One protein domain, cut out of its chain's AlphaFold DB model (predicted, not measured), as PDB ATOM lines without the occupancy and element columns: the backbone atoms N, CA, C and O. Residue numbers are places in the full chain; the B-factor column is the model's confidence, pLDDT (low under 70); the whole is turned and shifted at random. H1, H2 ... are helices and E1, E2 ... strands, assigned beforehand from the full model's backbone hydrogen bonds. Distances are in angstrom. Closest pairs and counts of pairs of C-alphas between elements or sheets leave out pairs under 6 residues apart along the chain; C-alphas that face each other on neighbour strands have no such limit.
ATOM      1  N   ALA A   2       1.021 -21.018 -22.802       49.34
ATOM      2  CA  ALA A   2      -0.360 -21.145 -22.342       49.34
ATOM      3  C   ALA A   2      -1.068 -19.795 -22.525       49.34
ATOM      4  O   ALA A   2      -0.496 -18.759 -22.189       49.34
ATOM      5  N   GLU A   3      -2.248 -19.816 -23.134       43.62
ATOM      6  CA  GLU A   3      -3.053 -18.622 -23.377       43.62
ATOM      7  C   GLU A   3      -3.452 -17.992 -22.036       43.62
ATOM      8  O   GLU A   3      -3.841 -18.698 -21.105       43.62
ATOM      9  N   GLU A   4      -3.290 -16.674 -21.912       46.75
ATOM     10  CA  GLU A   4      -3.664 -15.955 -20.696       46.75
ATOM     11  C   GLU A   4      -5.180 -16.056 -20.521       46.75
ATOM     12  O   GLU A   4      -5.928 -15.849 -21.480       46.75
ATOM     13  N   THR A   5      -5.637 -16.407 -19.317       37.88
ATOM     14  CA  THR A   5      -7.063 -16.579 -19.032       37.88
ATOM     15  C   THR A   5      -7.535 -15.634 -17.937       37.88
ATOM     16  O   THR A   5      -6.828 -15.389 -16.961       37.88
ATOM     17  N   ILE A   6      -8.754 -15.117 -18.085       37.59
ATOM     18  CA  ILE A   6      -9.484 -14.392 -17.040       37.59
ATOM     19  C   ILE A   6     -10.718 -15.229 -16.697       37.59
ATOM     20  O   ILE A   6     -11.508 -15.568 -17.572       37.59
ATOM     21  N   CYS A   7     -10.864 -15.597 -15.419       34.50
ATOM     22  CA  CYS A   7     -11.942 -16.470 -14.929       34.50
ATOM     23  C   CYS A   7     -12.031 -17.836 -15.645       34.50
ATOM     24  O   CYS A   7     -13.119 -18.389 -15.775       34.50
ATOM     25  N   GLY A   8     -10.896 -18.385 -16.096       33.22
ATOM     26  CA  GLY A   8     -10.837 -19.681 -16.782       33.22
ATOM     27  C   GLY A   8     -11.030 -19.624 -18.301       33.22
ATOM     28  O   GLY A   8     -10.963 -20.669 -18.940       33.22
ATOM     29  N   TYR A   9     -11.199 -18.430 -18.883       32.88
ATOM     30  CA  TYR A   9     -11.397 -18.241 -20.323       32.88
ATOM     31  C   TYR A   9     -10.262 -17.447 -20.967       32.88
ATOM     32  O   TYR A   9      -9.804 -16.471 -20.371       32.88
ATOM     33  N   PRO A  10      -9.834 -17.806 -22.187       43.31
ATOM     34  CA  PRO A  10      -8.870 -17.042 -22.966       43.31
ATOM     35  C   PRO A  10      -9.165 -15.541 -23.083       43.31
ATOM     36  O   PRO A  10     -10.233 -15.127 -23.525       43.31
ATOM     37  N   VAL A  11      -8.181 -14.698 -22.759       45.59
ATOM     38  CA  VAL A  11      -8.269 -13.223 -22.834       45.59
ATOM     39  C   VAL A  11      -8.610 -12.721 -24.242       45.59
ATOM     40  O   VAL A  11      -9.209 -11.651 -24.403       45.59
ATOM     41  N   SER A  12      -8.252 -13.495 -25.266       45.75
ATOM     42  CA  SER A  12      -8.576 -13.240 -26.671       45.75
ATOM     43  C   SER A  12     -10.085 -13.118 -26.927       45.75
ATOM     44  O   SER A  12     -10.478 -12.371 -27.825       45.75
ATOM     45  N   LEU A  13     -10.914 -13.758 -26.096       35.53
ATOM     46  CA  LEU A  13     -12.369 -13.851 -26.249       35.53
ATOM     47  C   LEU A  13     -13.141 -12.658 -25.657       35.53
ATOM     48  O   LEU A  13     -14.281 -12.410 -26.028       35.53
ATOM     49  N   LEU A  14     -12.524 -11.849 -24.790       40.25
ATOM     50  CA  LEU A  14     -13.210 -10.726 -24.132       40.25
ATOM     51  C   LEU A  14     -13.218  -9.460 -25.006       40.25
ATOM     52  O   LEU A  14     -12.179  -9.087 -25.563       40.25
ATOM     53  N   LYS A  15     -14.328  -8.710 -25.072       41.84
ATOM     54  CA  LYS A  15     -14.381  -7.369 -25.695       41.84
ATOM     55  C   LYS A  15     -13.633  -6.341 -24.825       41.84
ATOM     56  O   LYS A  15     -13.569  -6.479 -23.602       41.84
ATOM     57  N   PRO A  16     -13.117  -5.230 -25.392       43.97
ATOM     58  CA  PRO A  16     -12.323  -4.246 -24.643       43.97
ATOM     59  C   PRO A  16     -13.006  -3.607 -23.422       43.97
ATOM     60  O   PRO A  16     -12.315  -3.082 -22.553       43.97
ATOM     61  N   TRP A  17     -14.341  -3.603 -23.357       38.50
ATOM     62  CA  TRP A  17     -15.105  -3.079 -22.218       38.50
ATOM     63  C   TRP A  17     -15.358  -4.137 -21.128       38.50
ATOM     64  O   TRP A  17     -15.470  -3.776 -19.956       38.50
ATOM     65  N   GLU A  18     -15.348  -5.422 -21.487       36.97
ATOM     66  CA  GLU A  18     -15.436  -6.579 -20.581       36.97
ATOM     67  C   GLU A  18     -14.090  -6.832 -19.895       36.97
ATOM     68  O   GLU A  18     -14.033  -7.056 -18.687       36.97
ATOM     69  N   ARG A  19     -12.989  -6.613 -20.629       42.97
ATOM     70  CA  ARG A  19     -11.612  -6.548 -20.098       42.97
ATOM     71  C   ARG A  19     -11.419  -5.462 -19.025       42.97
ATOM     72  O   ARG A  19     -10.397  -5.450 -18.351       42.97
ATOM     73  N   LYS A  20     -12.379  -4.537 -18.875       42.03
ATOM     74  CA  LYS A  20     -12.378  -3.438 -17.889       42.03
ATOM     75  C   LYS A  20     -13.285  -3.700 -16.675       42.03
ATOM     76  O   LYS A  20     -13.548  -2.768 -15.922       42.03
ATOM     77  N   GLY A  21     -13.780  -4.928 -16.487       39.94
ATOM     78  CA  GLY A  21     -14.550  -5.320 -15.297       39.94
ATOM     79  C   GLY A  21     -16.031  -4.913 -15.296       39.94
ATOM     80  O   GLY A  21     -16.697  -5.052 -14.273       39.94
ATOM     81  N   ASN A  22     -16.574  -4.444 -16.424       37.22
ATOM     82  CA  ASN A  22     -17.983  -4.054 -16.543       37.22
ATOM     83  C   ASN A  22     -18.861  -5.246 -16.949       37.22
ATOM     84  O   ASN A  22     -19.412  -5.253 -18.045       37.22
ATOM     85  N   ILE A  23     -18.980  -6.257 -16.084       39.97
ATOM     86  CA  ILE A  23     -19.902  -7.386 -16.289       39.97
ATOM     87  C   ILE A  23     -21.166  -7.127 -15.466       39.97
ATOM     88  O   ILE A  23     -21.096  -7.173 -14.237       39.97
ATOM     89  N   PRO A  24     -22.330  -6.875 -16.081       37.88
ATOM     90  CA  PRO A  24     -23.556  -6.715 -15.315       37.88
ATOM     91  C   PRO A  24     -24.260  -8.075 -15.152       37.88
ATOM     92  O   PRO A  24     -24.355  -8.855 -16.093       37.88
ATOM     93  N   LYS A  25     -24.759  -8.377 -13.948       40.50
ATOM     94  CA  LYS A  25     -25.549  -9.586 -13.633       40.50
ATOM     95  C   LYS A  25     -26.816  -9.180 -12.864       40.50
ATOM     96  O   LYS A  25     -26.712  -8.392 -11.926       40.50
ATOM     97  N   LEU A  26     -27.996  -9.675 -13.264       42.28
ATOM     98  CA  LEU A  26     -29.302  -9.362 -12.646       42.28
ATOM     99  C   LEU A  26     -29.815 -10.438 -11.670       42.28
ATOM    100  O   LEU A  26     -29.615 -11.629 -11.878       42.28
ATOM    101  N   CYS A  27     -30.529  -9.941 -10.648       47.72
ATOM    102  CA  CYS A  27     -31.377 -10.592  -9.637       47.72
ATOM    103  C   CYS A  27     -30.977 -11.994  -9.160       47.72
ATOM    104  O   CYS A  27     -31.527 -13.004  -9.601       47.72
ATOM    105  N   PHE A  28     -30.157 -12.017  -8.112       56.62
ATOM    106  CA  PHE A  28     -30.080 -13.146  -7.197       56.62
ATOM    107  C   PHE A  28     -30.616 -12.738  -5.821       56.62
ATOM    108  O   PHE A  28     -30.864 -11.566  -5.528       56.62
ATOM    109  N   PHE A  29     -30.817 -13.732  -4.966       70.44
ATOM    110  CA  PHE A  29     -31.046 -13.495  -3.554       70.44
ATOM    111  C   PHE A  29     -29.702 -13.460  -2.838       70.44
ATOM    112  O   PHE A  29     -28.896 -14.368  -3.020       70.44
ATOM    113  N   ILE A  30     -29.478 -12.455  -1.994       79.88
ATOM    114  CA  ILE A  30     -28.440 -12.555  -0.974       79.88
ATOM    115  C   ILE A  30     -28.903 -13.646  -0.012       79.88
ATOM    116  O   ILE A  30     -29.979 -13.544   0.589       79.88
ATOM    117  N   THR A  31     -28.111 -14.708   0.079       82.81
ATOM    118  CA  THR A  31     -28.335 -15.825   1.003       82.81
ATOM    119  C   THR A  31     -27.232 -15.924   2.047       82.81
ATOM    120  O   THR A  31     -27.370 -16.699   2.991       82.81
ATOM    121  N   ASN A  32     -26.146 -15.158   1.893       87.50
ATOM    122  CA  ASN A  32     -25.124 -15.037   2.918       87.50
ATOM    123  C   ASN A  32     -25.758 -14.506   4.213       87.50
ATOM    124  O   ASN A  32     -26.244 -13.374   4.259       87.50
ATOM    125  N   LYS A  33     -25.774 -15.347   5.251       87.12
ATOM    126  CA  LYS A  33     -26.527 -15.094   6.480       87.12
ATOM    127  C   LYS A  33     -26.064 -13.834   7.208       87.12
ATOM    128  O   LYS A  33     -26.898 -13.061   7.662       87.12
ATOM    129  N   GLU A  34     -24.759 -13.630   7.297       90.06
ATOM    130  CA  GLU A  34     -24.176 -12.492   8.005       90.06
ATOM    131  C   GLU A  34     -24.556 -11.166   7.338       90.06
ATOM    132  O   GLU A  34     -25.020 -10.239   8.000       90.06
ATOM    133  N   ILE A  35     -24.470 -11.110   6.007       91.12
ATOM    134  CA  ILE A  35     -24.857  -9.928   5.226       91.12
ATOM    135  C   ILE A  35     -26.371  -9.696   5.297       91.12
ATOM    136  O   ILE A  35     -26.815  -8.561   5.462       91.12
ATOM    137  N   VAL A  36     -27.181 -10.758   5.214       90.62
ATOM    138  CA  VAL A  36     -28.638 -10.668   5.408       90.62
ATOM    139  C   VAL A  36     -28.976 -10.075   6.776       90.62
ATOM    140  O   VAL A  36     -29.839  -9.197   6.866       90.62
ATOM    141  N   ASP A  37     -28.317 -10.544   7.835       91.81
ATOM    142  CA  ASP A  37     -28.570 -10.096   9.202       91.81
ATOM    143  C   ASP A  37     -28.183  -8.610   9.380       91.81
ATOM    144  O   ASP A  37     -28.945  -7.858   9.994       91.81
ATOM    145  N   GLU A  38     -27.089  -8.138   8.771       94.31
ATOM    146  CA  GLU A  38     -26.725  -6.709   8.755       94.31
ATOM    147  C   GLU A  38     -27.719  -5.838   7.974       94.31
ATOM    148  O   GLU A  38     -28.171  -4.799   8.469       94.31
ATOM    149  N   ILE A  39     -28.148  -6.274   6.787       91.56
ATOM    150  CA  ILE A  39     -29.146  -5.533   6.000       91.56
ATOM    151  C   ILE A  39     -30.469  -5.427   6.776       91.56
ATOM    152  O   ILE A  39     -31.111  -4.375   6.779       91.56
ATOM    153  N   LYS A  40     -30.874  -6.478   7.495       90.25
ATOM    154  CA  LYS A  40     -32.063  -6.438   8.360       90.25
ATOM    155  C   LYS A  40     -31.926  -5.441   9.505       90.25
ATOM    156  O   LYS A  40     -32.900  -4.751   9.805       90.25
ATOM    157  N   LYS A  41     -30.747  -5.334  10.130       93.25
ATOM    158  CA  LYS A  41     -30.489  -4.307  11.153       93.25
ATOM    159  C   LYS A  41     -30.666  -2.909  10.569       93.25
ATOM    160  O   LYS A  41     -31.329  -2.090  11.196       93.25
ATOM    161  N   LYS A  42     -30.169  -2.662   9.350       93.31
ATOM    162  CA  LYS A  42     -30.403  -1.397   8.635       93.31
ATOM    163  C   LYS A  42     -31.892  -1.162   8.381       93.31
ATOM    164  O   LYS A  42     -32.404  -0.108   8.736       93.31
ATOM    165  N   PHE A  43     -32.624  -2.149   7.864       89.38
ATOM    166  CA  PHE A  43     -34.075  -2.024   7.678       89.38
ATOM    167  C   PHE A  43     -34.827  -1.732   8.983       89.38
ATOM    168  O   PHE A  43     -35.827  -1.020   8.948       89.38
ATOM    169  N   ALA A  44     -34.361  -2.232  10.129       90.62
ATOM    170  CA  ALA A  44     -34.984  -1.977  11.427       90.62
ATOM    171  C   ALA A  44     -34.836  -0.524  11.924       90.62
ATOM    172  O   ALA A  44     -35.570  -0.130  12.826       90.62
ATOM    173  N   LEU A  45     -33.942   0.282  11.331       91.25
ATOM    174  CA  LEU A  45     -33.785   1.706  11.665       91.25
ATOM    175  C   LEU A  45     -34.934   2.576  11.132       91.25
ATOM    176  O   LEU A  45     -35.124   3.701  11.587       91.25
ATOM    177  N   ILE A  46     -35.709   2.073  10.168       90.50
ATOM    178  CA  ILE A  46     -36.799   2.828   9.550       90.50
ATOM    179  C   ILE A  46     -38.051   2.796  10.434       90.50
ATOM    180  O   ILE A  46     -38.591   1.735  10.753       90.50
ATOM    181  N   ASN A  47     -38.600   3.975  10.744       92.06
ATOM    182  CA  ASN A  47     -39.930   4.096  11.339       92.06
ATOM    183  C   ASN A  47     -41.022   3.911  10.269       92.06
ATOM    184  O   ASN A  47     -41.564   4.873   9.724       92.06
ATOM    185  N   TYR A  48     -41.360   2.659   9.955       89.75
ATOM    186  CA  TYR A  48     -42.307   2.344   8.877       89.75
ATOM    187  C   TYR A  48     -43.700   2.953   9.068       89.75
ATOM    188  O   TYR A  48     -44.368   3.260   8.081       89.75
ATOM    189  N   SER A  49     -44.138   3.152  10.311       89.31
ATOM    190  CA  SER A  49     -45.433   3.774  10.603       89.31
ATOM    191  C   SER A  49     -45.482   5.225  10.145       89.31
ATOM    192  O   SER A  49     -46.470   5.651   9.555       89.31
ATOM    193  N   GLU A  50     -44.405   5.967  10.384       90.44
ATOM    194  CA  GLU A  50     -44.268   7.371   9.998       90.44
ATOM    195  C   GLU A  50     -43.975   7.515   8.502       90.44
ATOM    196  O   GLU A  50     -44.584   8.325   7.801       90.44
ATOM    197  N   VAL A  51     -43.079   6.676   7.985       86.31
ATOM    198  CA  VAL A  51     -42.664   6.742   6.587       86.31
ATOM    199  C   VAL A  51     -43.785   6.264   5.662       86.31
ATOM    200  O   VAL A  51     -44.116   6.956   4.710       86.31
ATOM    201  N   TYR A  52     -44.435   5.137   5.935       85.56
ATOM    202  CA  TYR A  52     -45.368   4.510   4.986       85.56
ATOM    203  C   TYR A  52     -46.831   4.535   5.424       85.56
ATOM    204  O   TYR A  52     -47.670   3.909   4.775       85.56
ATOM    205  N   ALA A  53     -47.151   5.215   6.529       87.56
ATOM    206  CA  ALA A  53     -48.494   5.236   7.109       87.56
ATOM    207  C   ALA A  53     -49.063   3.821   7.369       87.56
ATOM    208  O   ALA A  53     -50.265   3.574   7.230       87.56
ATOM    209  N   VAL A  54     -48.204   2.866   7.754       84.50
ATOM    210  CA  VAL A  54     -48.603   1.485   8.075       84.50
ATOM    211  C   VAL A  54     -48.527   1.201   9.562       84.50
ATOM    212  O   VAL A  54     -47.474   1.279  10.170       84.50
ATOM    213  N   LYS A  55     -49.635   0.746  10.156       81.75
ATOM    214  CA  LYS A  55     -49.642   0.307  11.566       81.75
ATOM    215  C   LYS A  55     -48.798  -0.950  11.809       81.75
ATOM    216  O   LYS A  55     -48.332  -1.177  12.918       81.75
ATOM    217  N   LYS A  56     -48.667  -1.800  10.788       80.56
ATOM    218  CA  LYS A  56     -47.834  -3.004  10.795       80.56
ATOM    219  C   LYS A  56     -47.343  -3.251   9.374       80.56
ATOM    220  O   LYS A  56     -48.155  -3.555   8.502       80.56
ATOM    221  N   ALA A  57     -46.042  -3.084   9.164       77.44
ATOM    222  CA  ALA A  57     -45.392  -3.393   7.901       77.44
ATOM    223  C   ALA A  57     -45.221  -4.910   7.750       77.44
ATOM    224  O   ALA A  57     -44.893  -5.604   8.716       77.44
ATOM    225  N   SER A  58     -45.436  -5.405   6.537       76.75
ATOM    226  CA  SER A  58     -45.025  -6.745   6.116       76.75
ATOM    227  C   SER A  58     -43.952  -6.602   5.045       76.75
ATOM    228  O   SER A  58     -44.035  -5.696   4.217       76.75
ATOM    229  N   PHE A  59     -42.961  -7.490   5.040       75.62
ATOM    230  CA  PHE A  59     -41.818  -7.374   4.138       75.62
ATOM    231  C   PHE A  59     -41.690  -8.575   3.221       75.62
ATOM    232  O   PHE A  59     -41.824  -9.710   3.673       75.62
ATOM    233  N   TYR A  60     -41.344  -8.343   1.955       67.12
ATOM    234  CA  TYR A  60     -41.156  -9.433   0.993       67.12
ATOM    235  C   TYR A  60     -40.116 -10.465   1.447       67.12
ATOM    236  O   TYR A  60     -40.377 -11.663   1.378       67.12
ATOM    237  N   HIS A  61     -38.970 -10.013   1.974       65.00
ATOM    238  CA  HIS A  61     -37.870 -10.893   2.390       65.00
ATOM    239  C   HIS A  61     -38.268 -11.887   3.500       65.00
ATOM    240  O   HIS A  61     -37.729 -12.992   3.571       65.00
ATOM    241  N   GLN A  62     -39.260 -11.543   4.332       68.00
ATOM    242  CA  GLN A  62     -39.789 -12.445   5.361       68.00
ATOM    243  C   GLN A  62     -40.572 -13.621   4.756       68.00
ATOM    244  O   GLN A  62     -40.577 -14.710   5.324       68.00
ATOM    245  N   TYR A  63     -41.190 -13.445   3.582       62.41
ATOM    246  CA  TYR A  63     -41.913 -14.518   2.889       62.41
ATOM    247  C   TYR A  63     -40.983 -15.512   2.183       62.41
ATOM    248  O   TYR A  63     -41.363 -16.657   1.948       62.41
ATOM    249  N   ILE A  64     -39.753 -15.105   1.869       62.78
ATOM    250  CA  ILE A  64     -38.777 -15.901   1.107       62.78
ATOM    251  C   ILE A  64     -37.662 -16.478   1.985       62.78
ATOM    252  O   ILE A  64     -36.546 -16.689   1.517       62.78
ATOM    253  N   LYS A  65     -37.977 -16.783   3.252       72.88
ATOM    254  CA  LYS A  65     -37.055 -17.421   4.209       72.88
ATOM    255  C   LYS A  65     -35.745 -16.642   4.374       72.88
ATOM    256  O   LYS A  65     -34.666 -17.210   4.229       72.88
ATOM    257  N   ASP A  66     -35.850 -15.345   4.657       72.69
ATOM    258  CA  ASP A  66     -34.708 -14.476   4.973       72.69
ATOM    259  C   ASP A  66     -33.716 -14.262   3.830       72.69
ATOM    260  O   ASP A  66     -32.557 -13.928   4.034       72.69
ATOM    261  N   ARG A  67     -34.188 -14.408   2.601       76.81
ATOM    262  CA  ARG A  67     -33.437 -14.043   1.406       76.81
ATOM    263  C   ARG A  67     -33.714 -12.591   1.058       76.81
ATOM    264  O   ARG A  67     -34.867 -12.169   1.106       76.81
ATOM    265  N   ILE A  68     -32.690 -11.828   0.692       75.56
ATOM    266  CA  ILE A  68     -32.870 -10.415   0.328       75.56
ATOM    267  C   ILE A  68     -32.627 -10.249  -1.169       75.56
ATOM    268  O   ILE A  68     -31.551 -10.613  -1.642       75.56
ATOM    269  N   PRO A  69     -33.602  -9.741  -1.941       68.75
ATOM    270  CA  PRO A  69     -33.368  -9.456  -3.344       68.75
ATOM    271  C   PRO A  69     -32.344  -8.323  -3.473       68.75
ATOM    272  O   PRO A  69     -32.409  -7.316  -2.763       68.75
ATOM    273  N   PHE A  70     -31.408  -8.480  -4.401       65.62
ATOM    274  CA  PHE A  70     -30.498  -7.415  -4.800       65.62
ATOM    275  C   PHE A  70     -30.463  -7.324  -6.319       65.62
ATOM    276  O   PHE A  70     -30.637  -8.320  -7.022       65.62
ATOM    277  N   MET A  71     -30.277  -6.112  -6.832       58.59
ATOM    278  CA  MET A  71     -30.427  -5.851  -8.267       58.59
ATOM    279  C   MET A  71     -29.161  -5.366  -8.950       58.59
ATOM    280  O   MET A  71     -29.127  -5.279 -10.174       58.59
ATOM    281  N   ILE A  72     -28.130  -5.017  -8.193       56.00
ATOM    282  CA  ILE A  72     -26.974  -4.323  -8.742       56.00
ATOM    283  C   ILE A  72     -25.758  -4.797  -7.973       56.00
ATOM    284  O   ILE A  72     -25.773  -4.768  -6.750       56.00
ATOM    285  N   SER A  73     -24.742  -5.238  -8.703       56.47
ATOM    286  CA  SER A  73     -23.373  -5.408  -8.242       56.47
ATOM    287  C   SER A  73     -22.513  -4.932  -9.411       56.47
ATOM    288  O   SER A  73     -22.685  -5.423 -10.523       56.47
ATOM    289  N   TYR A  74     -21.663  -3.928  -9.232       54.72
ATOM    290  CA  TYR A  74     -20.663  -3.555 -10.240       54.72
ATOM    291  C   TYR A  74     -19.335  -3.284  -9.545       54.72
ATOM    292  O   TYR A  74     -19.330  -2.725  -8.446       54.72
ATOM    293  N   LYS A  75     -18.219  -3.672 -10.172       54.59
ATOM    294  CA  LYS A  75     -16.863  -3.450  -9.651       54.59
ATOM    295  C   LYS A  75     -16.241  -2.207 -10.299       54.59
ATOM    296  O   LYS A  75     -16.229  -2.089 -11.521       54.59
ATOM    297  N   LYS A  76     -15.709  -1.283  -9.496       55.34
ATOM    298  CA  LYS A  76     -14.883  -0.146  -9.938       55.34
ATOM    299  C   LYS A  76     -13.593  -0.134  -9.122       55.34
ATOM    300  O   LYS A  76     -13.629   0.153  -7.928       55.34
ATOM    301  N   GLY A  77     -12.462  -0.421  -9.769       67.00
ATOM    302  CA  GLY A  77     -11.223  -0.711  -9.037       67.00
ATOM    303  C   GLY A  77     -11.452  -1.907  -8.114       67.00
ATOM    304  O   GLY A  77     -12.064  -2.878  -8.544       67.00
ATOM    305  N   ASP A  78     -11.075  -1.793  -6.846       78.00
ATOM    306  CA  ASP A  78     -11.273  -2.854  -5.848       78.00
ATOM    307  C   ASP A  78     -12.617  -2.760  -5.114       78.00
ATOM    308  O   ASP A  78     -12.844  -3.471  -4.147       78.00
ATOM    309  N   VAL A  79     -13.537  -1.893  -5.547       73.94
ATOM    310  CA  VAL A  79     -14.811  -1.683  -4.845       73.94
ATOM    311  C   VAL A  79     -15.973  -2.233  -5.654       73.94
ATOM    312  O   VAL A  79     -16.216  -1.803  -6.783       73.94
ATOM    313  N   ILE A  80     -16.741  -3.139  -5.056       75.25
ATOM    314  CA  ILE A  80     -18.007  -3.638  -5.587       75.25
ATOM    315  C   ILE A  80     -19.158  -2.926  -4.890       75.25
ATOM    316  O   ILE A  80     -19.260  -2.943  -3.670       75.25
ATOM    317  N   THR A  81     -20.039  -2.299  -5.662       68.75
ATOM    318  CA  THR A  81     -21.226  -1.621  -5.124       68.75
ATOM    319  C   THR A  81     -22.445  -2.502  -5.289       68.75
ATOM    320  O   THR A  81     -22.796  -2.822  -6.422       68.75
ATOM    321  N   VAL A  82     -23.102  -2.836  -4.179       75.75
ATOM    322  CA  VAL A  82     -24.304  -3.667  -4.143       75.75
ATOM    323  C   VAL A  82     -25.510  -2.861  -3.677       75.75
ATOM    324  O   VAL A  82     -25.406  -2.052  -2.758       75.75
ATOM    325  N   VAL A  83     -26.670  -3.091  -4.295       70.81
ATOM    326  CA  VAL A  83     -27.948  -2.503  -3.863       70.81
ATOM    327  C   VAL A  83     -28.942  -3.612  -3.547       70.81
ATOM    328  O   VAL A  83     -29.410  -4.315  -4.448       70.81
ATOM    329  N   ALA A  84     -29.258  -3.748  -2.261       77.56
ATOM    330  CA  ALA A  84     -30.276  -4.645  -1.735       77.56
ATOM    331  C   ALA A  84     -31.576  -3.884  -1.459       77.56
ATOM    332  O   ALA A  84     -31.547  -2.705  -1.101       77.56
ATOM    333  N   ALA A  85     -32.716  -4.557  -1.600       73.44
ATOM    334  CA  ALA A  85     -34.021  -3.936  -1.412       73.44
ATOM    335  C   ALA A  85     -34.961  -4.808  -0.577       73.44
ATOM    336  O   ALA A  85     -34.895  -6.038  -0.593       73.44
ATOM    337  N   THR A  86     -35.889  -4.164   0.127       75.31
ATOM    338  CA  THR A  86     -37.088  -4.820   0.645       75.31
ATOM    339  C   THR A  86     -38.340  -4.046   0.267       75.31
ATOM    340  O   THR A  86     -38.403  -2.828   0.408       75.31
ATOM    341  N   PHE A  87     -39.375  -4.781  -0.129       74.06
ATOM    342  CA  PHE A  87     -40.703  -4.226  -0.373       74.06
ATOM    343  C   PHE A  87     -41.476  -4.130   0.937       74.06
ATOM    344  O   PHE A  87     -41.447  -5.065   1.748       74.06
ATOM    345  N   VAL A  88     -42.158  -3.006   1.123       74.94
ATOM    346  CA  VAL A  88     -43.003  -2.705   2.275       74.94
ATOM    347  C   VAL A  88     -44.455  -2.829   1.846       74.94
ATOM    348  O   VAL A  88     -44.947  -2.098   0.985       74.94
ATOM    349  N   TYR A  89     -45.159  -3.744   2.493       74.31
ATOM    350  CA  TYR A  89     -46.591  -3.929   2.338       74.31
ATOM    351  C   TYR A  89     -47.307  -3.525   3.622       74.31
ATOM    352  O   TYR A  89     -46.750  -3.588   4.720       74.31
ATOM    353  N   GLY A  90     -48.573  -3.140   3.492       71.94
ATOM    354  CA  GLY A  90     -49.473  -2.990   4.622       71.94
ATOM    355  C   GLY A  90     -49.889  -4.344   5.197       71.94
ATOM    356  O   GLY A  90     -49.123  -5.308   5.276       71.94
ATOM    357  N   LYS A  91     -51.157  -4.449   5.598       70.56
ATOM    358  CA  LYS A  91     -51.681  -5.668   6.241       70.56
ATOM    359  C   LYS A  91     -51.749  -6.874   5.286       70.56
ATOM    360  O   LYS A  91     -51.881  -8.006   5.747       70.56
ATOM    361  N   ARG A  92     -51.727  -6.647   3.969       60.75
ATOM    362  CA  ARG A  92     -51.842  -7.674   2.919       60.75
ATOM    363  C   ARG A  92     -50.730  -7.480   1.889       60.75
ATOM    364  O   ARG A  92     -50.384  -6.345   1.597       60.75
ATOM    365  N   ILE A  93     -50.251  -8.567   1.280       52.50
ATOM    366  CA  ILE A  93     -49.163  -8.545   0.279       52.50
ATOM    367  C   ILE A  93     -49.504  -7.766  -1.007       52.50
ATOM    368  O   ILE A  93     -48.621  -7.394  -1.761       52.50
ATOM    369  N   TYR A  94     -50.782  -7.478  -1.255       56.09
ATOM    370  CA  TYR A  94     -51.221  -6.648  -2.385       56.09
ATOM    371  C   TYR A  94     -51.375  -5.163  -2.019       56.09
ATOM    372  O   TYR A  94     -51.648  -4.337  -2.883       56.09
ATOM    373  N   ASP A  95     -51.218  -4.810  -0.741       66.44
ATOM    374  CA  ASP A  95     -51.260  -3.430  -0.251       66.44
ATOM    375  C   ASP A  95     -49.842  -2.854  -0.220       66.44
ATOM    376  O   ASP A  95     -49.282  -2.598   0.844       66.44
ATOM    377  N   TYR A  96     -49.221  -2.747  -1.393       68.50
ATOM    378  CA  TYR A  96     -47.871  -2.210  -1.532       68.50
ATOM    379  C   TYR A  96     -47.815  -0.728  -1.130       68.50
ATOM    380  O   TYR A  96     -48.657   0.079  -1.539       68.50
ATOM    381  N   LYS A  97     -46.818  -0.367  -0.318       73.81
ATOM    382  CA  LYS A  97     -46.640   0.989   0.228       73.81
ATOM    383  C   LYS A  97     -45.353   1.667  -0.211       73.81
ATOM    384  O   LYS A  97     -45.270   2.892  -0.112       73.81
ATOM    385  N   GLY A  98     -44.383   0.895  -0.684       71.50
ATOM    386  CA  GLY A  98     -43.095   1.400  -1.126       71.50
ATOM    387  C   GLY A  98     -41.971   0.400  -0.892       71.50
ATOM    388  O   GLY A  98     -42.202  -0.773  -0.589       71.50
ATOM    389  N   GLU A  99     -40.744   0.889  -0.990       75.19
ATOM    390  CA  GLU A  99     -39.517   0.098  -0.904       75.19
ATOM    391  C   GLU A  99     -38.498   0.776  -0.002       75.19
ATOM    392  O   GLU A  99     -38.464   2.000   0.090       75.19
ATOM    393  N   VAL A 100     -37.653  -0.025   0.644       73.81
ATOM    394  CA  VAL A 100     -36.452   0.457   1.331       73.81
ATOM    395  C   VAL A 100     -35.232  -0.176   0.683       73.81
ATOM    396  O   VAL A 100     -35.160  -1.401   0.559       73.81
ATOM    397  N   PHE A 101     -34.261   0.657   0.319       76.38
ATOM    398  CA  PHE A 101     -32.983   0.233  -0.244       76.38
ATOM    399  C   PHE A 101     -31.878   0.309   0.798       76.38
ATOM    400  O   PHE A 101     -31.841   1.233   1.607       76.38
ATOM    401  N   VAL A 102     -30.946  -0.636   0.741       78.00
ATOM    402  CA  VAL A 102     -29.664  -0.571   1.442       78.00
ATOM    403  C   VAL A 102     -28.574  -0.770   0.403       78.00
ATOM    404  O   VAL A 102     -28.443  -1.841  -0.197       78.00
ATOM    405  N   LYS A 103     -27.800   0.289   0.182       79.44
ATOM    406  CA  LYS A 103     -26.588   0.246  -0.628       79.44
ATOM    407  C   LYS A 103     -25.411  -0.127   0.263       79.44
ATOM    408  O   LYS A 103     -25.333   0.304   1.410       79.44
ATOM    409  N   PHE A 104     -24.511  -0.950  -0.250       84.62
ATOM    410  CA  PHE A 104     -23.281  -1.286   0.448       84.62
ATOM    411  C   PHE A 104     -22.129  -1.505  -0.520       84.62
ATOM    412  O   PHE A 104     -22.318  -1.813  -1.697       84.62
ATOM    413  N   HIS A 105     -20.923  -1.315  -0.010       85.44
ATOM    414  CA  HIS A 105     -19.688  -1.366  -0.771       85.44
ATOM    415  C   HIS A 105     -18.792  -2.458  -0.214       85.44
ATOM    416  O   HIS A 105     -18.531  -2.466   0.980       85.44
ATOM    417  N   ILE A 106     -18.320  -3.358  -1.069       90.00
ATOM    418  CA  ILE A 106     -17.395  -4.436  -0.722       90.00
ATOM    419  C   ILE A 106     -16.032  -4.064  -1.308       90.00
ATOM    420  O   ILE A 106     -15.891  -4.008  -2.530       90.00
ATOM    421  N   THR A 107     -15.043  -3.794  -0.460       91.75
ATOM    422  CA  THR A 107     -13.669  -3.489  -0.888       91.75
ATOM    423  C   THR A 107     -12.849  -4.771  -0.912       91.75
ATOM    424  O   THR A 107     -12.528  -5.324   0.134       91.75
ATOM    425  N   THR A 108     -12.539  -5.274  -2.102       87.88
ATOM    426  CA  THR A 108     -11.950  -6.596  -2.288       87.88
ATOM    427  C   THR A 108     -11.156  -6.715  -3.592       87.88
ATOM    428  O   THR A 108     -11.555  -6.238  -4.664       87.88
ATOM    429  N   ASP A 109     -10.035  -7.420  -3.507       85.94
ATOM    430  CA  ASP A 109      -9.227  -7.856  -4.645       85.94
ATOM    431  C   ASP A 109      -9.883  -9.019  -5.409       85.94
ATOM    432  O   ASP A 109      -9.594  -9.218  -6.591       85.94
ATOM    433  N   LEU A 110     -10.844  -9.716  -4.790       81.56
ATOM    434  CA  LEU A 110     -11.535 -10.857  -5.381       81.56
ATOM    435  C   LEU A 110     -12.177 -10.522  -6.739       81.56
ATOM    436  O   LEU A 110     -12.736  -9.427  -6.931       81.56
ATOM    437  N   PRO A 111     -12.171 -11.473  -7.690       72.50
ATOM    438  CA  PRO A 111     -12.940 -11.356  -8.915       72.50
ATOM    439  C   PRO A 111     -14.417 -11.094  -8.620       72.50
ATOM    440  O   PRO A 111     -15.016 -11.675  -7.717       72.50
ATOM    441  N   PHE A 112     -15.034 -10.246  -9.438       67.50
ATOM    442  CA  PHE A 112     -16.438  -9.867  -9.292       67.50
ATOM    443  C   PHE A 112     -17.391 -11.074  -9.207       67.50
ATOM    444  O   PHE A 112     -18.328 -11.077  -8.410       67.50
ATOM    445  N   LEU A 113     -17.127 -12.115 -10.004       65.38
ATOM    446  CA  LEU A 113     -17.928 -13.340 -10.020       65.38
ATOM    447  C   LEU A 113     -17.857 -14.108  -8.706       65.38
ATOM    448  O   LEU A 113     -18.877 -14.563  -8.204       65.38
ATOM    449  N   GLU A 114     -16.668 -14.185  -8.126       70.25
ATOM    450  CA  GLU A 114     -16.463 -14.886  -6.870       70.25
ATOM    451  C   GLU A 114     -17.209 -14.191  -5.727       70.25
ATOM    452  O   GLU A 114     -17.872 -14.841  -4.922       70.25
ATOM    453  N   VAL A 115     -17.189 -12.858  -5.694       76.69
ATOM    454  CA  VAL A 115     -17.946 -12.078  -4.705       76.69
ATOM    455  C   VAL A 115     -19.448 -12.329  -4.835       76.69
ATOM    456  O   VAL A 115     -20.138 -12.477  -3.826       76.69
ATOM    457  N   LEU A 116     -19.962 -12.434  -6.062       73.44
ATOM    458  CA  LEU A 116     -21.360 -12.784  -6.302       73.44
ATOM    459  C   LEU A 116     -21.704 -14.198  -5.828       73.44
ATOM    460  O   LEU A 116     -22.731 -14.366  -5.172       73.44
ATOM    461  N   ASP A 117     -20.866 -15.194  -6.099       70.75
ATOM    462  CA  ASP A 117     -21.112 -16.572  -5.658       70.75
ATOM    463  C   ASP A 117     -21.139 -16.668  -4.126       70.75
ATOM    464  O   ASP A 117     -21.987 -17.357  -3.551       70.75
ATOM    465  N   ARG A 118     -20.272 -15.910  -3.446       83.44
ATOM    466  CA  ARG A 118     -20.254 -15.801  -1.977       83.44
ATOM    467  C   ARG A 118     -21.473 -15.053  -1.416       83.44
ATOM    468  O   ARG A 118     -21.973 -15.418  -0.353       83.44
ATOM    469  N   LEU A 119     -21.998 -14.041  -2.119       80.06
ATOM    470  CA  LEU A 119     -23.243 -13.341  -1.744       80.06
ATOM    471  C   LEU A 119     -24.483 -14.239  -1.870       80.06
ATOM    472  O   LEU A 119     -25.406 -14.161  -1.053       80.06
ATOM    473  N   THR A 120     -24.506 -15.071  -2.910       74.19
ATOM    474  CA  THR A 120     -25.676 -15.846  -3.358       74.19
ATOM    475  C   THR A 120     -25.672 -17.302  -2.899       74.19
ATOM    476  O   THR A 120     -26.617 -18.039  -3.185       74.19
ATOM    477  N   GLY A 121     -24.635 -17.711  -2.161       67.38
ATOM    478  CA  GLY A 121     -24.526 -19.042  -1.567       67.38
ATOM    479  C   GLY A 121     -24.127 -20.144  -2.547       67.38
ATOM    480  O   GLY A 121     -24.256 -21.316  -2.205       67.38
ATOM    481  N   TYR A 122     -23.643 -19.792  -3.742       65.31
ATOM    482  CA  TYR A 122     -23.003 -20.742  -4.661       65.31
ATOM    483  C   TYR A 122     -21.559 -21.064  -4.258       65.31
ATOM    484  O   TYR A 122     -20.998 -22.055  -4.719       65.31
ATOM    485  N   SER A 123     -20.973 -20.268  -3.361       68.75
ATOM    486  CA  SER A 123     -19.698 -20.564  -2.712       68.75
ATOM    487  C   SER A 123     -19.894 -20.952  -1.245       68.75
ATOM    488  O   SER A 123     -20.729 -20.385  -0.543       68.75
ATOM    489  N   ASN A 124     -19.063 -21.883  -0.770       73.56
ATOM    490  CA  ASN A 124     -18.964 -22.243   0.650       73.56
ATOM    491  C   ASN A 124     -18.078 -21.267   1.449       73.56
ATOM    492  O   ASN A 124     -17.918 -21.428   2.657       73.56
ATOM    493  N   GLN A 125     -17.456 -20.294   0.779       82.19
ATOM    494  CA  GLN A 125     -16.629 -19.272   1.411       82.19
ATOM    495  C   GLN A 125     -17.456 -18.014   1.677       82.19
ATOM    496  O   GLN A 125     -18.236 -17.578   0.834       82.19
ATOM    497  N   ASN A 126     -17.256 -17.401   2.841       85.06
ATOM    498  CA  ASN A 126     -17.914 -16.145   3.189       85.06
ATOM    499  C   ASN A 126     -17.127 -14.932   2.670       85.06
ATOM    500  O   ASN A 126     -15.945 -15.023   2.319       85.06
ATOM    501  N   LEU A 127     -17.806 -13.788   2.605       86.88
ATOM    502  CA  LEU A 127     -17.160 -12.484   2.474       86.88
ATOM    503  C   LEU A 127     -16.765 -11.980   3.861       86.88
ATOM    504  O   LEU A 127     -17.489 -12.213   4.825       86.88
ATOM    505  N   ASP A 128     -15.637 -11.283   3.950       89.06
ATOM    506  CA  ASP A 128     -15.235 -10.616   5.186       89.06
ATOM    507  C   ASP A 128     -16.102  -9.369   5.398       89.06
ATOM    508  O   ASP A 128     -16.048  -8.425   4.611       89.06
ATOM    509  N   LEU A 129     -16.900  -9.352   6.467       88.88
ATOM    510  CA  LEU A 129     -17.748  -8.210   6.810       88.88
ATOM    511  C   LEU A 129     -16.955  -6.913   7.026       88.88
ATOM    512  O   LEU A 129     -17.497  -5.839   6.782       88.88
ATOM    513  N   ASN A 130     -15.684  -6.983   7.437       91.56
ATOM    514  CA  ASN A 130     -14.858  -5.785   7.642       91.56
ATOM    515  C   ASN A 130     -14.531  -5.065   6.328       91.56
ATOM    516  O   ASN A 130     -14.177  -3.887   6.332       91.56
ATOM    517  N   GLN A 131     -14.665  -5.764   5.201       91.50
ATOM    518  CA  GLN A 131     -14.521  -5.201   3.863       91.50
ATOM    519  C   GLN A 131     -15.816  -4.556   3.361       91.50
ATOM    520  O   GLN A 131     -15.821  -3.983   2.268       91.50
ATOM    521  N   ILE A 132     -16.910  -4.660   4.124       94.44
ATOM    522  CA  ILE A 132     -18.237  -4.223   3.711       94.44
ATOM    523  C   ILE A 132     -18.658  -2.971   4.473       94.44
ATOM    524  O   ILE A 132     -18.843  -2.976   5.687       94.44
ATOM    525  N   GLN A 133     -18.895  -1.897   3.729       95.00
ATOM    526  CA  GLN A 133     -19.457  -0.662   4.253       95.00
ATOM    527  C   GLN A 133     -20.920  -0.531   3.829       95.00
ATOM    528  O   GLN A 133     -21.213  -0.347   2.648       95.00
ATOM    529  N   PHE A 134     -21.837  -0.589   4.794       92.69
ATOM    530  CA  PHE A 134     -23.269  -0.374   4.568       92.69
ATOM    531  C   PHE A 134     -23.635   1.105   4.699       92.69
ATOM    532  O   PHE A 134     -23.305   1.747   5.699       92.69
ATOM    533  N   GLU A 135     -24.369   1.625   3.722       84.94
ATOM    534  CA  GLU A 135     -24.986   2.948   3.788       84.94
ATOM    535  C   GLU A 135     -26.265   2.922   4.641       84.94
ATOM    536  O   GLU A 135     -26.760   1.866   5.056       84.94
ATOM    537  N   GLU A 136     -26.795   4.109   4.934       82.31
ATOM    538  CA  GLU A 136     -28.078   4.248   5.616       82.31
ATOM    539  C   GLU A 136     -29.243   3.802   4.715       82.31
ATOM    540  O   GLU A 136     -29.193   3.982   3.494       82.31
ATOM    541  N   PRO A 137     -30.299   3.199   5.294       83.81
ATOM    542  CA  PRO A 137     -31.451   2.742   4.531       83.81
ATOM    543  C   PRO A 137     -32.194   3.923   3.892       83.81
ATOM    544  O   PRO A 137     -32.505   4.915   4.549       83.81
ATOM    545  N   CYS A 138     -32.539   3.789   2.614       75.94
ATOM    546  CA  CYS A 138     -33.250   4.808   1.849       75.94
ATOM    547  C   CYS A 138     -34.707   4.376   1.605       75.94
ATOM    548  O   CYS A 138     -34.937   3.460   0.808       75.94
ATOM    549  N   PRO A 139     -35.697   4.981   2.288       75.62
ATOM    550  CA  PRO A 139     -37.105   4.690   2.055       75.62
ATOM    551  C   PRO A 139     -37.685   5.468   0.864       75.62
ATOM    552  O   PRO A 139     -37.547   6.686   0.793       75.62
ATOM    553  N   LEU A 140     -38.432   4.791  -0.010       67.06
ATOM    554  CA  LEU A 140     -39.188   5.378  -1.125       67.06
ATOM    555  C   LEU A 140     -40.688   5.056  -1.010       67.06
ATOM    556  O   LEU A 140     -41.054   3.880  -0.980       67.06
ATOM    557  N   LYS A 141     -41.555   6.084  -0.945       66.38
ATOM    558  CA  LYS A 141     -43.026   5.967  -0.788       66.38
ATOM    559  C   LYS A 141     -43.764   5.867  -2.137       66.38
ATOM    560  O   LYS A 141     -43.326   6.428  -3.132       66.38
ATOM    561  N   ASN A 142     -44.941   5.235  -2.132       58.09
ATOM    562  CA  ASN A 142     -45.794   4.953  -3.305       58.09
ATOM    563  C   ASN A 142     -46.576   6.157  -3.904       58.09
ATOM    564  O   ASN A 142     -47.437   5.953  -4.752       58.09
ATOM    565  N   GLU A 143     -46.368   7.412  -3.482       48.75
ATOM    566  CA  GLU A 143     -47.164   8.540  -4.034       48.75
ATOM    567  C   GLU A 143     -46.823   8.891  -5.494       48.75
ATOM    568  O   GLU A 143     -47.573   9.594  -6.169       48.75
ATOM    569  N   GLU A 144     -45.777   8.282  -6.041       41.94
ATOM    570  CA  GLU A 144     -45.580   8.153  -7.474       41.94
ATOM    571  C   GLU A 144     -46.028   6.758  -7.903       41.94
ATOM    572  O   GLU A 144     -45.567   5.760  -7.356       41.94
TER     573      GLU A 144
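AT A GLANCE: This is residues 2 to 144 of the 221 residues of an uncharacterized protein of Trichomonas vaginalis (UniProt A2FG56). What would one see first? One long, twisted sheet, built on the antiparallel strands E2, E3 and E4 with the short strands E1, E5 and E6 at its edges, has the helices H1 and H4 packed on it. The small helices H2 and H3 graze the sheet near the end where E3 links to E4; of residues 2 to 27, a stretch with no named element, residues 2 to 20 trail off beyond the other end as a tail, and the rest runs on beside the sheet to E1. What is it made of? The printed part has 143 residues with four named helices and six named strands, which follow along the chain as E1, H1, H2, H3, E2, E3, E4, H4, E5 and E6, and the class is mixed, helices and strands. The sheet is branched, with the antiparallel neighbour pairs E1 and E2, E2 and E3, E3 and E4, E4 and E5, and E4 and E6. How spread out is it? It is only just loose, close to compact, with a radius of gyration of the C-alphas of 17.6 A, and spans 63 by 30 by 23 A, the tail adding to the longest.

HOW THE PARTS SIT: Which strands form the long part of the sheet? E2, residues 68 to 76, E3, residues 79 to 89, and E4, residues 96 to 107, form a meander, each strand the antiparallel neighbour of the one before, and E2 with E3 and E3 with E4 are hairpins. N 81 and O 74 are 2.9 A apart between E2 and E3, and N 84 and O 102 are 2.9 A apart between E3 and E4, both within hydrogen-bond range. Which strands are at the edges? E2 bends by 59 degrees at residue 71 and pairs over residues 68 to 70 with the antiparallel edge strand E1, residues 28 to 30, where N 30 and O 68 are 2.8 A apart. On the other side of E4 from E3 are two antiparallel edge strands: E5, residues 132 to 134, with N 105 and O 133 at 2.8 A, and E6, residues 138 to 141, with N 138 and O 101 at 2.8 A. Which helices are on the sheet? H1, residues 33 to 44, has a height over the sheet of 8.0 A and lies over E4, slantwise at 50 degrees on the local plane, its closest C-alphas to E4 being those of Ile 39 and Val 102, 6.8 A apart. H4, residues 112 to 120, has a height of 8.2 A, lies only just over E3, with 3 C-alphas falling on it, and runs along it at 25 degrees on the local plane. H1 and H4 are close but not clearly touching, the closest C-alphas being those of Ile 35 and Leu 119, 7.9 A apart, and about perpendicular at 74 degrees. What of the small helices? H2, residues 48 to 52, only grazes the sheet, with the C-alphas of Tyr 52 and Lys 97 of E4 closest at 6.1 A, and H3, residues 60 to 63, only grazes it, with those of Tyr 60 and Phe 87 of E3 at 5.4 A. H1, H2 and H4 have every O i to N i+4 pair within hydrogen-bond range; H3 is too short for such a pair.

IN THESE COORDINATES: Where do the first and last elements lie? E1 begins at C-alpha 28, (-30.080, -13.146, -7.197), and E6 ends at C-alpha 141, (-43.026, 5.967, -0.788). How long are the longer elements? From first to last C-alpha E4 measures 34.2 A, E3 32.7 A, E2 23.1 A, H1 16.4 A and H4 12.5 A.

THE WHOLE: How far does it reach? The two C-alphas farthest apart, those of Ala 2 and Lys 55, are 63.6 A apart, and the printed part has no cut. Which link is long? The link from H4 to E5 is long, with 11 residues. Where is confidence low? The mean pLDDT of the printed part is 70.2, and 57 residues are under 70, among them residues 2 to 28 and 69 to 77.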